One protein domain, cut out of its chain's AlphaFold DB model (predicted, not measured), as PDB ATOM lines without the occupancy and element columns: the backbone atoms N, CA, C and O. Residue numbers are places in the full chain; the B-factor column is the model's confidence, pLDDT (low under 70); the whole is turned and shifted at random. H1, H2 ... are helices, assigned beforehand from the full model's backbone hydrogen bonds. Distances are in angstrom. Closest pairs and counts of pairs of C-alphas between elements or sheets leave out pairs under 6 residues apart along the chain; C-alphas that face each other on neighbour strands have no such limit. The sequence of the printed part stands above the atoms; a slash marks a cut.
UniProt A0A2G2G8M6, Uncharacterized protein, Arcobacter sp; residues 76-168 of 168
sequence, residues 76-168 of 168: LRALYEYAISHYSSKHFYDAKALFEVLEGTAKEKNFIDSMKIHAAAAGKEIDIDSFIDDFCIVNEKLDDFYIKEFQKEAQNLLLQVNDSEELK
ATOM      1  N   LEU A  76     407.255 653.351 465.112       98.00
ATOM      2  CA  LEU A  76     407.757 652.017 464.771       98.00
ATOM      3  C   LEU A  76     409.291 651.983 464.684       98.00
ATOM      4  O   LEU A  76     409.892 650.998 465.106       98.00
ATOM      5  N   ARG A  77     409.922 653.063 464.199       97.56
ATOM      6  CA  ARG A  77     411.384 653.231 464.204       97.56
ATOM      7  C   ARG A  77     411.951 653.181 465.621       97.56
ATOM      8  O   ARG A  77     412.811 652.349 465.877       97.56
ATOM      9  N   ALA A  78     411.434 653.998 466.535       98.00
ATOM     10  CA  ALA A  78     411.915 654.054 467.916       98.00
ATOM     11  C   ALA A  78     411.797 652.705 468.637       98.00
ATOM     12  O   ALA A  78     412.726 652.258 469.308       98.00
ATOM     13  N   LEU A  79     410.669 652.019 468.454       98.44
ATOM     14  CA  LEU A  79     410.444 650.696 469.033       98.44
ATOM     15  C   LEU A  79     411.375 649.629 468.428       98.44
ATOM     16  O   LEU A  79     411.853 648.755 469.151       98.44
ATOM     17  N   TYR A  80     411.663 649.706 467.125       98.44
ATOM     18  CA  TYR A  80     412.626 648.821 466.467       98.44
ATOM     19  C   TYR A  80     414.061 649.070 466.942       98.44
ATOM     20  O   TYR A  80     414.755 648.119 467.292       98.44
ATOM     21  N   GLU A  81     414.497 650.329 467.019       97.69
ATOM     22  CA  GLU A  81     415.815 650.706 467.550       97.69
ATOM     23  C   GLU A  81     415.985 650.211 468.994       97.69
ATOM     24  O   GLU A  81     417.026 649.654 469.349       97.69
ATOM     25  N   TYR A  82     414.929 650.308 469.808       98.06
ATOM     26  CA  TYR A  82     414.925 649.763 471.162       98.06
ATOM     27  C   TYR A  82     415.071 648.233 471.180       98.06
ATOM     28  O   TYR A  82     415.891 647.702 471.933       98.06
ATOM     29  N   ALA A  83     414.351 647.514 470.312       98.50
ATOM     30  CA  ALA A  83     414.504 646.067 470.156       98.50
ATOM     31  C   ALA A  83     415.934 645.676 469.735       98.50
ATOM     32  O   ALA A  83     416.519 644.756 470.309       98.50
ATOM     33  N   ILE A  84     416.530 646.410 468.790       98.06
ATOM     34  CA  ILE A  84     417.909 646.199 468.326       98.06
ATOM     35  C   ILE A  84     418.935 646.498 469.421       98.06
ATOM     36  O   ILE A  84     419.910 645.759 469.545       98.06
ATOM     37  N   SER A  85     418.725 647.521 470.254       97.38
ATOM     38  CA  SER A  85     419.606 647.814 471.391       97.38
ATOM     39  C   SER A  85     419.651 646.649 472.386       97.38
ATOM     40  O   SER A  85     420.729 646.255 472.844       97.38
ATOM     41  N   HIS A  86     418.493 646.058 472.700       98.38
ATOM     42  CA  HIS A  86     418.416 644.850 473.532       98.38
ATOM     43  C   HIS A  86     419.064 643.650 472.849       98.38
ATOM     44  O   HIS A  86     419.826 642.919 473.485       98.38
ATOM     45  N   TYR A  87     418.835 643.485 471.545       98.44
ATOM     46  CA  TYR A  87     419.429 642.397 470.778       98.44
ATOM     47  C   TYR A  87     420.966 642.483 470.777       98.44
ATOM     48  O   TYR A  87     421.653 641.523 471.124       98.44
ATOM     49  N   SER A  88     421.507 643.670 470.503       97.56
ATOM     50  CA  SER A  88     422.947 643.958 470.512       97.56
ATOM     51  C   SER A  88     423.569 643.758 471.898       97.56
ATOM     52  O   SER A  88     424.716 643.334 472.020       97.56
ATOM     53  N   SER A  89     422.786 643.981 472.959       97.81
ATOM     54  CA  SER A  89     423.183 643.729 474.352       97.81
ATOM     55  C   SER A  89     423.032 642.263 474.780       97.81
ATOM     56  O   SER A  89     423.233 641.942 475.950       97.81
ATOM     57  N   LYS A  90     422.687 641.355 473.853       97.94
ATOM     58  CA  LYS A  90     422.418 639.926 474.104       97.94
ATOM     59  C   LYS A  90     421.259 639.672 475.072       97.94
ATOM     60  O   LYS A  90     421.139 638.586 475.637       97.94
ATOM     61  N   HIS A  91     420.362 640.642 475.236       98.44
ATOM     62  CA  HIS A  91     419.091 640.458 475.934       98.44
ATOM     63  C   HIS A  91     418.077 639.815 474.978       98.44
ATOM     64  O   HIS A  91     417.071 640.410 474.599       98.44
ATOM     65  N   PHE A  92     418.376 638.593 474.532       98.19
ATOM     66  CA  PHE A  92     417.665 637.924 473.439       98.19
ATOM     67  C   PHE A  92     416.173 637.720 473.707       98.19
ATOM     68  O   PHE A  92     415.353 637.902 472.808       98.19
ATOM     69  N   TYR A  93     415.816 637.379 474.946       98.06
ATOM     70  CA  TYR A  93     414.422 637.205 475.349       98.06
ATOM     71  C   TYR A  93     413.623 638.509 475.219       98.06
ATOM     72  O   TYR A  93     412.548 638.516 474.618       98.06
ATOM     73  N   ASP A  94     414.175 639.616 475.721       98.00
ATOM     74  CA  ASP A  94     413.525 640.927 475.661       98.00
ATOM     75  C   ASP A  94     413.452 641.434 474.217       98.00
ATOM     76  O   ASP A  94     412.403 641.897 473.771       98.00
ATOM     77  N   ALA A  95     414.529 641.262 473.444       98.50
ATOM     78  CA  ALA A  95     414.554 641.596 472.023       98.50
ATOM     79  C   ALA A  95     413.479 640.831 471.234       98.50
ATOM     80  O   ALA A  95     412.717 641.442 470.486       98.50
ATOM     81  N   LYS A  96     413.360 639.510 471.441       98.50
ATOM     82  CA  LYS A  96     412.311 638.681 470.826       98.50
ATOM     83  C   LYS A  96     410.921 639.221 471.145       98.50
ATOM     84  O   LYS A  96     410.137 639.433 470.224       98.50
ATOM     85  N   ALA A  97     410.633 639.477 472.421       98.25
ATOM     86  CA  ALA A  97     409.335 639.994 472.842       98.25
ATOM     87  C   ALA A  97     409.025 641.357 472.198       98.25
ATOM     88  O   ALA A  97     407.906 641.591 471.746       98.25
ATOM     89  N   LEU A  98     410.017 642.246 472.094       98.50
ATOM     90  CA  LEU A  98     409.861 643.542 471.430       98.50
ATOM     91  C   LEU A  98     409.583 643.393 469.924       98.50
ATOM     92  O   LEU A  98     408.704 644.077 469.396       98.50
ATOM     93  N   PHE A  99     410.257 642.468 469.232       98.62
ATOM     94  CA  PHE A  99     409.956 642.171 467.828       98.62
ATOM     95  C   PHE A  99     408.552 641.573 467.640       98.62
ATOM     96  O   PHE A  99     407.862 641.939 466.690       98.62
ATOM     97  N   GLU A 100     408.080 640.722 468.553       98.19
ATOM     98  CA  GLU A 100     406.711 640.180 468.530       98.19
ATOM     99  C   GLU A 100     405.651 641.265 468.788       98.19
ATOM    100  O   GLU A 100     404.592 641.276 468.155       98.19
ATOM    101  N   VAL A 101     405.941 642.242 469.656       97.00
ATOM    102  CA  VAL A 101     405.090 643.433 469.821       97.00
ATOM    103  C   VAL A 101     405.007 644.215 468.509       97.00
ATOM    104  O   VAL A 101     403.906 644.560 468.075       97.00
ATOM    105  N   LEU A 102     406.135 644.457 467.834       98.12
ATOM    106  CA  LEU A 102     406.171 645.138 466.532       98.12
ATOM    107  C   LEU A 102     405.409 644.365 465.443       98.12
ATOM    108  O   LEU A 102     404.658 644.961 464.667       98.12
ATOM    109  N   GLU A 103     405.538 643.037 465.417       97.12
ATOM    110  CA  GLU A 103     404.757 642.148 464.551       97.12
ATOM    111  C   GLU A 103     403.244 642.319 464.782       97.12
ATOM    112  O   GLU A 103     402.469 642.493 463.834       97.12
ATOM    113  N   GLY A 104     402.809 642.287 466.045       95.38
ATOM    114  CA  GLY A 104     401.397 642.374 466.412       95.38
ATOM    115  C   GLY A 104     400.774 643.743 466.137       95.38
ATOM    116  O   GLY A 104     399.578 643.835 465.838       95.38
ATOM    117  N   THR A 105     401.574 644.806 466.182       95.56
ATOM    118  CA  THR A 105     401.091 646.195 466.230       95.56
ATOM    119  C   THR A 105     401.197 646.943 464.906       95.56
ATOM    120  O   THR A 105     400.512 647.947 464.743       95.56
ATOM    121  N   ALA A 106     401.961 646.452 463.928       97.75
ATOM    122  CA  ALA A 106     402.073 647.080 462.610       97.75
ATOM    123  C   ALA A 106     400.968 646.655 461.613       97.75
ATOM    124  O   ALA A 106     400.321 645.607 461.760       97.75
ATOM    125  N   LYS A 107     400.758 647.475 460.569       97.81
ATOM    126  CA  LYS A 107     399.845 647.229 459.432       97.81
ATOM    127  C   LYS A 107     400.555 646.595 458.234       97.81
ATOM    128  O   LYS A 107     399.990 645.732 457.562       97.81
ATOM    129  N   GLU A 108     401.770 647.035 457.926       97.56
ATOM    130  CA  GLU A 108     402.467 646.663 456.696       97.56
ATOM    131  C   GLU A 108     403.067 645.258 456.764       97.56
ATOM    132  O   GLU A 108     403.994 644.994 457.525       97.56
ATOM    133  N   LYS A 109     402.600 644.370 455.876       97.25
ATOM    134  CA  LYS A 109     403.035 642.967 455.827       97.25
ATOM    135  C   LYS A 109     404.557 642.798 455.748       97.25
ATOM    136  O   LYS A 109     405.091 641.959 456.453       97.25
ATOM    137  N   ASN A 110     405.256 643.598 454.941       95.50
ATOM    138  CA  ASN A 110     406.712 643.470 454.795       95.50
ATOM    139  C   ASN A 110     407.455 643.758 456.107       95.50
ATOM    140  O   ASN A 110     408.432 643.084 456.422       95.50
ATOM    141  N   PHE A 111     406.979 644.736 456.881       97.19
ATOM    142  CA  PHE A 111     407.542 645.045 458.190       97.19
ATOM    143  C   PHE A 111     407.268 643.903 459.168       97.19
ATOM    144  O   PHE A 111     408.197 643.379 459.768       97.19
ATOM    145  N   ILE A 112     406.017 643.440 459.229       98.12
ATOM    146  CA  ILE A 112     405.593 642.294 460.049       98.12
ATOM    147  C   ILE A 112     406.438 641.047 459.739       98.12
ATOM    148  O   ILE A 112     406.974 640.420 460.647       98.12
ATOM    149  N   ASP A 113     406.593 640.695 458.461       96.94
ATOM    150  CA  ASP A 113     407.390 639.540 458.031       96.94
ATOM    151  C   ASP A 113     408.868 639.693 458.430       96.94
ATOM    152  O   ASP A 113     409.505 638.719 458.829       96.94
ATOM    153  N   SER A 114     409.405 640.914 458.372       96.94
ATOM    154  CA  SER A 114     410.773 641.202 458.813       96.94
ATOM    155  C   SER A 114     410.921 641.027 460.323       96.94
ATOM    156  O   SER A 114     411.893 640.420 460.773       96.94
ATOM    157  N   MET A 115     409.946 641.491 461.113       98.38
ATOM    158  CA  MET A 115     409.959 641.336 462.572       98.38
ATOM    159  C   MET A 115     409.904 639.869 462.991       98.38
ATOM    160  O   MET A 115     410.617 639.483 463.910       98.38
ATOM    161  N   LYS A 116     409.159 639.022 462.271       98.31
ATOM    162  CA  LYS A 116     409.148 637.568 462.512       98.31
ATOM    163  C   LYS A 116     410.532 636.943 462.384       98.31
ATOM    164  O   LYS A 116     410.900 636.095 463.190       98.31
ATOM    165  N   ILE A 117     411.300 637.353 461.375       97.75
ATOM    166  CA  ILE A 117     412.661 636.845 461.165       97.75
ATOM    167  C   ILE A 117     413.585 637.316 462.294       97.75
ATOM    168  O   ILE A 117     414.325 636.499 462.838       97.75
ATOM    169  N   HIS A 118     413.490 638.585 462.706       98.12
ATOM    170  CA  HIS A 118     414.248 639.106 463.850       98.12
ATOM    171  C   HIS A 118     413.889 638.381 465.154       98.12
ATOM    172  O   HIS A 118     414.777 637.930 465.874       98.12
ATOM    173  N   ALA A 119     412.594 638.209 465.436       98.38
ATOM    174  CA  ALA A 119     412.102 637.491 466.606       98.38
ATOM    175  C   ALA A 119     412.581 636.033 466.620       98.38
ATOM    176  O   ALA A 119     412.992 635.526 467.662       98.38
ATOM    177  N   ALA A 120     412.573 635.362 465.464       97.94
ATOM    178  CA  ALA A 120     413.062 633.994 465.337       97.94
ATOM    179  C   ALA A 120     414.582 633.894 465.536       97.94
ATOM    180  O   ALA A 120     415.039 632.957 466.189       97.94
ATOM    181  N   ALA A 121     415.362 634.843 465.012       97.88
ATOM    182  CA  ALA A 121     416.809 634.891 465.218       97.88
ATOM    183  C   ALA A 121     417.162 635.132 466.694       97.88
ATOM    184  O   ALA A 121     417.906 634.348 467.287       97.88
ATOM    185  N   ALA A 122     416.539 636.141 467.312       98.06
ATOM    186  CA  ALA A 122     416.693 636.438 468.733       98.06
ATOM    187  C   ALA A 122     416.241 635.255 469.605       98.06
ATOM    188  O   ALA A 122     416.941 634.866 470.531       98.06
ATOM    189  N   GLY A 123     415.123 634.605 469.273       97.19
ATOM    190  CA  GLY A 123     414.638 633.420 469.989       97.19
ATOM    191  C   GLY A 123     415.535 632.188 469.883       97.19
ATOM    192  O   GLY A 123     415.414 631.284 470.707       97.19
ATOM    193  N   LYS A 124     416.439 632.155 468.900       96.69
ATOM    194  CA  LYS A 124     417.498 631.145 468.770       96.69
ATOM    195  C   LYS A 124     418.839 631.612 469.341       96.69
ATOM    196  O   LYS A 124     419.827 630.906 469.173       96.69
ATOM    197  N   GLU A 125     418.870 632.778 469.988       97.56
ATOM    198  CA  GLU A 125     420.062 633.386 470.589       97.56
ATOM    199  C   GLU A 125     421.223 633.579 469.594       97.56
ATOM    200  O   GLU A 125     422.392 633.574 469.973       97.56
ATOM    201  N   ILE A 126     420.908 633.757 468.305       97.81
ATOM    202  CA  ILE A 126     421.896 634.121 467.280       97.81
ATOM    203  C   ILE A 126     422.315 635.560 467.567       97.81
ATOM    204  O   ILE A 126     421.443 636.419 467.589       97.81
ATOM    205  N   ASP A 127     423.592 635.858 467.801       97.38
ATOM    206  CA  ASP A 127     424.028 637.243 468.023       97.38
ATOM    207  C   ASP A 127     423.788 638.135 466.795       97.38
ATOM    208  O   ASP A 127     423.687 637.652 465.668       97.38
ATOM    209  N   ILE A 128     423.657 639.448 467.023       95.81
ATOM    210  CA  ILE A 128     423.261 640.399 465.976       95.81
ATOM    211  C   ILE A 128     424.255 640.434 464.807       95.81
ATOM    212  O   ILE A 128     423.825 640.535 463.661       95.81
ATOM    213  N   ASP A 129     425.554 640.289 465.081       95.81
ATOM    214  CA  ASP A 129     426.595 640.307 464.052       95.81
ATOM    215  C   ASP A 129     426.449 639.081 463.142       95.81
ATOM    216  O   ASP A 129     426.309 639.218 461.927       95.81
ATOM    217  N   SER A 130     426.337 637.886 463.733       96.81
ATOM    218  CA  SER A 130     426.080 636.645 462.989       96.81
ATOM    219  C   SER A 130     424.744 636.687 462.241       96.81
ATOM    220  O   SER A 130     424.631 636.194 461.121       96.81
ATOM    221  N   PHE A 131     423.709 637.298 462.829       96.62
ATOM    222  CA  PHE A 131     422.423 637.482 462.158       96.62
ATOM    223  C   PHE A 131     422.551 638.341 460.891       96.62
ATOM    224  O   PHE A 131     422.010 637.985 459.839       96.62
ATOM    225  N   ILE A 132     423.265 639.462 460.986       94.75
ATOM    226  CA  ILE A 132     423.498 640.368 459.859       94.75
ATOM    227  C   ILE A 132     424.310 639.663 458.769       94.75
ATOM    228  O   ILE A 132     423.898 639.683 457.608       94.75
ATOM    229  N   ASP A 133     425.401 638.997 459.140       94.50
ATOM    230  CA  ASP A 133     426.331 638.385 458.189       94.50
ATOM    231  C   ASP A 133     425.724 637.172 457.461       94.50
ATOM    232  O   ASP A 133     425.818 637.057 456.233       94.50
ATOM    233  N   ASP A 134     425.054 636.281 458.197       94.94
ATOM    234  CA  ASP A 134     424.621 634.985 457.664       94.94
ATOM    235  C   ASP A 134     423.195 634.999 457.096       94.94
ATOM    236  O   ASP A 134     422.837 634.136 456.292       94.94
ATOM    237  N   PHE A 135     422.350 635.952 457.506       95.50
ATOM    238  CA  PHE A 135     420.919 635.921 457.179       95.50
ATOM    239  C   PHE A 135     420.399 637.178 456.494       95.50
ATOM    240  O   PHE A 135     419.340 637.114 455.859       95.50
ATOM    241  N   CYS A 136     421.104 638.303 456.571       93.81
ATOM    242  CA  CYS A 136     420.629 639.560 456.008       93.81
ATOM    243  C   CYS A 136     421.271 639.850 454.649       93.81
ATOM    244  O   CYS A 136     422.354 639.374 454.312       93.81
ATOM    245  N   ILE A 137     420.567 640.636 453.837       91.00
ATOM    246  CA  ILE A 137     421.132 641.273 452.650       91.00
ATOM    247  C   ILE A 137     421.348 642.732 453.031       91.00
ATOM    248  O   ILE A 137     420.394 643.503 453.134       91.00
ATOM    249  N   VAL A 138     422.605 643.102 453.282       75.94
ATOM    250  CA  VAL A 138     422.966 644.484 453.605       75.94
ATOM    251  C   VAL A 138     422.765 645.333 452.354       75.94
ATOM    252  O   VAL A 138     423.513 645.229 451.382       75.94
ATOM    253  N   ASN A 139     421.715 646.149 452.363       66.25
ATOM    254  CA  ASN A 139     421.438 647.114 451.312       66.25
ATOM    255  C   ASN A 139     421.859 648.494 451.827       66.25
ATOM    256  O   ASN A 139     421.279 648.995 452.782       66.25
ATOM    257  N   GLU A 140     422.857 649.122 451.202       58.25
ATOM    258  CA  GLU A 140     423.418 650.426 451.612       58.25
ATOM    259  C   GLU A 140     422.454 651.618 451.405       58.25
ATOM    260  O   GLU A 140     422.856 652.782 451.451       58.25
ATOM    261  N   LYS A 141     421.169 651.369 451.131       56.59
ATOM    262  CA  LYS A 141     420.184 652.440 450.980       56.59
ATOM    263  C   LYS A 141     419.859 653.039 452.346       56.59
ATOM    264  O   LYS A 141     419.167 652.424 453.145       56.59
ATOM    265  N   LEU A 142     420.309 654.279 452.539       51.22
ATOM    266  CA  LEU A 142     420.180 655.069 453.769       51.22
ATOM    267  C   LEU A 142     418.751 655.227 454.334       51.22
ATOM    268  O   LEU A 142     418.615 655.590 455.495       51.22
ATOM    269  N   ASP A 143     417.694 654.995 453.551       60.91
ATOM    270  CA  ASP A 143     416.336 655.428 453.927       60.91
ATOM    271  C   ASP A 143     415.529 654.415 454.761       60.91
ATOM    272  O   ASP A 143     414.448 654.744 455.273       60.91
ATOM    273  N   ASP A 144     416.016 653.180 454.903       80.19
ATOM    274  CA  ASP A 144     415.309 652.130 455.633       80.19
ATOM    275  C   ASP A 144     415.864 651.961 457.050       80.19
ATOM    276  O   ASP A 144     416.982 651.506 457.250       80.19
ATOM    277  N   PHE A 145     415.044 652.287 458.054       91.75
ATOM    278  CA  PHE A 145     415.424 652.200 459.470       91.75
ATOM    279  C   PHE A 145     415.440 650.766 460.030       91.75
ATOM    280  O   PHE A 145     415.764 650.575 461.198       91.75
ATOM    281  N   TYR A 146     415.028 649.768 459.241       94.56
ATOM    282  CA  TYR A 146     414.938 648.374 459.667       94.56
ATOM    283  C   TYR A 146     415.474 647.426 458.599       94.56
ATOM    284  O   TYR A 146     415.317 647.657 457.395       94.56
ATOM    285  N   ILE A 147     416.067 646.320 459.048       93.88
ATOM    286  CA  ILE A 147     416.527 645.252 458.162       93.88
ATOM    287  C   ILE A 147     415.299 644.536 457.587       93.88
ATOM    288  O   ILE A 147     414.434 644.062 458.324       93.88
ATOM    289  N   LYS A 148     415.212 644.466 456.258       92.62
ATOM    290  CA  LYS A 148     414.021 643.960 455.552       92.62
ATOM    291  C   LYS A 148     414.313 643.017 454.390       92.62
ATOM    292  O   LYS A 148     413.390 642.460 453.797       92.62
ATOM    293  N   GLU A 149     415.583 642.878 454.032       93.38
ATOM    294  CA  GLU A 149     416.038 641.996 452.967       93.38
ATOM    295  C   GLU A 149     416.870 640.878 453.584       93.38
ATOM    296  O   GLU A 149     417.775 641.124 454.381       93.38
ATOM    297  N   PHE A 150     416.540 639.641 453.222       94.31
ATOM    298  CA  PHE A 150     417.088 638.455 453.862       94.31
ATOM    299  C   PHE A 150     417.529 637.428 452.830       94.31
ATOM    300  O   PHE A 150     416.913 637.279 451.768       94.31
ATOM    301  N   GLN A 151     418.580 636.691 453.173       94.69
ATOM    302  CA  GLN A 151     419.014 635.514 452.437       94.69
ATOM    303  C   GLN A 151     417.928 634.429 452.505       94.69
ATOM    304  O   GLN A 151     417.037 634.452 453.363       94.69
ATOM    305  N   LYS A 152     417.969 633.453 451.594       91.75
ATOM    306  CA  LYS A 152     416.946 632.387 451.560       91.75
ATOM    307  C   LYS A 152     416.969 631.562 452.845       91.75
ATOM    308  O   LYS A 152     415.928 631.116 453.319       91.75
ATOM    309  N   GLU A 153     418.156 631.409 453.407       91.38
ATOM    310  CA  GLU A 153     418.494 630.713 454.633       91.38
ATOM    311  C   GLU A 153     417.734 631.281 455.841       91.38
ATOM    312  O   GLU A 153     417.337 630.515 456.719       91.38
ATOM    313  N   ALA A 154     417.421 632.582 455.847       92.62
ATOM    314  CA  ALA A 154     416.645 633.224 456.911       92.62
ATOM    315  C   ALA A 154     415.230 632.652 457.047       92.62
ATOM    316  O   ALA A 154     414.676 632.616 458.144       92.62
ATOM    317  N   GLN A 155     414.649 632.125 455.965       91.62
ATOM    318  CA  GLN A 155     413.334 631.481 456.023       91.62
ATOM    319  C   GLN A 155     413.348 630.217 456.896       91.62
ATOM    320  O   GLN A 155     412.333 629.871 457.497       91.62
ATOM    321  N   ASN A 156     414.506 629.562 457.048       91.69
ATOM    322  CA  ASN A 156     414.651 628.396 457.920       91.69
ATOM    323  C   ASN A 156     414.540 628.757 459.410       91.69
ATOM    324  O   ASN A 156     414.271 627.883 460.239       91.69
ATOM    325  N   LEU A 157     414.717 630.033 459.771       92.44
ATOM    326  CA  LEU A 157     414.534 630.497 461.146       92.44
ATOM    327  C   LEU A 157     413.075 630.342 461.591       92.44
ATOM    328  O   LEU A 157     412.835 629.942 462.729       92.44
ATOM    329  N   LEU A 158     412.126 630.541 460.672       88.38
ATOM    330  CA  LEU A 158     410.685 630.484 460.934       88.38
ATOM    331  C   LEU A 158     410.135 629.052 461.054       88.38
ATOM    332  O   LEU A 158     409.118 628.835 461.703       88.38
ATOM    333  N   LEU A 159     410.798 628.061 460.450       77.00
ATOM    334  CA  LEU A 159     410.283 626.687 460.339       77.00
ATOM    335  C   LEU A 159     410.349 625.868 461.640       77.00
ATOM    336  O   LEU A 159     409.760 624.796 461.697       77.00
ATOM    337  N   GLN A 160     411.048 626.347 462.672       56.53
ATOM    338  CA  GLN A 160     411.263 625.611 463.931       56.53
ATOM    339  C   GLN A 160     410.560 626.234 465.145       56.53
ATOM    340  O   GLN A 160     410.686 625.718 466.249       56.53
ATOM    341  N   VAL A 161     409.823 627.334 464.959       53.62
ATOM    342  CA  VAL A 161     409.084 628.003 466.047       53.62
ATOM    343  C   VAL A 161     407.778 627.257 466.385       53.62
ATOM    344  O   VAL A 161     407.296 627.331 467.512       53.62
ATOM    345  N   ASN A 162     407.249 626.457 465.451       45.03
ATOM    346  CA  ASN A 162     405.947 625.789 465.588       45.03
ATOM    347  C   ASN A 162     405.946 624.526 466.472       45.03
ATOM    348  O   ASN A 162     404.877 624.121 466.915       45.03
ATOM    349  N   ASP A 163     407.099 623.923 466.782       44.44
ATOM    350  CA  ASP A 163     407.142 622.685 467.586       44.44
ATOM    351  C   ASP A 163     407.151 622.949 469.109       44.44
ATOM    352  O   ASP A 163     407.003 622.024 469.908       44.44
ATOM    353  N   SER A 164     407.312 624.207 469.538       42.56
ATOM    354  CA  SER A 164     407.388 624.584 470.960       42.56
ATOM    355  C   SER A 164     406.081 625.108 471.571       42.56
ATOM    356  O   SER A 164     406.016 625.259 472.792       42.56
ATOM    357  N   GLU A 165     405.038 625.359 470.771       45.72
ATOM    358  CA  GLU A 165     403.734 625.839 471.271       45.72
ATOM    359  C   GLU A 165     402.687 624.726 471.474       45.72
ATOM    360  O   GLU A 165     401.699 624.951 472.167       45.72
ATOM    361  N   GLU A 166     402.918 623.498 470.987       36.44
ATOM    362  CA  GLU A 166     401.989 622.361 471.169       36.44
ATOM    363  C   GLU A 166     402.228 621.528 472.452       36.44
ATOM    364  O   GLU A 166     401.579 620.503 472.661       36.44
ATOM    365  N   LEU A 167     403.129 621.952 473.349       39.66
ATOM    366  CA  LEU A 167     403.466 621.223 474.588       39.66
ATOM    367  C   LEU A 167     403.255 622.038 475.879       39.66
ATOM    368  O   LEU A 167     404.024 621.900 476.835       39.66
ATOM    369  N   LYS A 168     402.203 622.862 475.944       36.84
ATOM    370  CA  LYS A 168     401.717 623.450 477.205       36.84
ATOM    371  C   LYS A 168     400.236 623.188 477.435       36.84
ATOM    372  O   LYS A 168     399.446 623.402 476.494       36.84
TER     373      LYS A 168
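AT A GLANCE: This is residues 76 to 168 of the 168 residues of an uncharacterized protein of Arcobacter sp (UniProt A0A2G2G8M6). Three helices, H1, H2 and H3, stand side by side in an up-and-down bundle, each running against the one before it, and two shorter helices, H4 and H5, cross the direction of H3 at steep angles, H5 packing on residues 116 to 121 of H3. A long loop, residues 136 to 151, joins H4 to H5, and a tail of which residues 162 to 168 stand free sticks out; the loop's Leu 142 and the tail's Lys 168 mark the two far ends of the outline. The printed part has 93 residues with five named helices in the order H1 to H5 and no named strand, in the class all helix. It is compact, with a radius of gyration of the C-alphas of 12.6 A, yet elongated in outline, spanning 43 by 27 by 26 A.

HOW THE PARTS SIT: H1, residues 76 to 88, and H2, residues 92 to 105, form a helical hairpin: they touch, closest at the C-alphas of Ala 83 and Ala 95, 4.8 A apart, at a shallow tilt of 17 degrees, opposite ways. H2 and H3, residues 109 to 123, form a second helical hairpin; they touch, closest at the C-alphas of Lys 96 and Ala 119, 4.4 A apart, at a shallow tilt of 18 degrees, opposite ways. H1 and H3 are close but not clearly touching, with the C-alphas of Tyr 87 and Ala 122 closest at 6.9 A. H4, residues 128 to 135, is close to H1 but not clearly touching it, at 5.8 A between the C-alphas of Ser 88 and Ile 128; their lines are about perpendicular, at 78 degrees. H5, residues 152 to 158, touches H3 through residues 116 to 121 of H3 alone, closest at the C-alphas of Ala 120 and Leu 157, 5.7 A apart; at 72 degrees the two are only just about perpendicular. H4 and H5 only just touch, with 3 pairs of C-alphas within 8 A, the closest being those of Phe 135 and Ala 154, 5.1 A apart. H2 is apart from H4 and H5, and H1 is apart from H5. In H1, H2, H3 and H4 every O i to N i+4 pair is within hydrogen-bond range; in H5 0 of 3 are, while 4 of its 4 O i to N i+3 pairs are.

IN THESE COORDINATES: H1 begins at C-alpha 76, at (407.757, 652.017, 464.771), and is 18.1 A long from first to last C-alpha. H2 is 19.9 A long, and H3, the longest helix by residues, is 20.6 A, ending at C-alpha 123, at (414.638, 633.420, 469.989). H4 is 10.1 A long and H5 11.4 A, with C-alpha 158 at (410.685, 630.484, 460.934).

THE WHOLE: The two C-alphas farthest apart, those of Leu 142 and Lys 168, are 43.5 A apart. The printed part has no cut, and residue 168 is the chain's last. The links from H1 to H2, H2 to H3 and H3 to H4 are tight; the link from H4 to H5, of 16 residues, is long. The mean pLDDT of the printed part is 88.8; residues 139 to 143 and 160 to 168 are under 70.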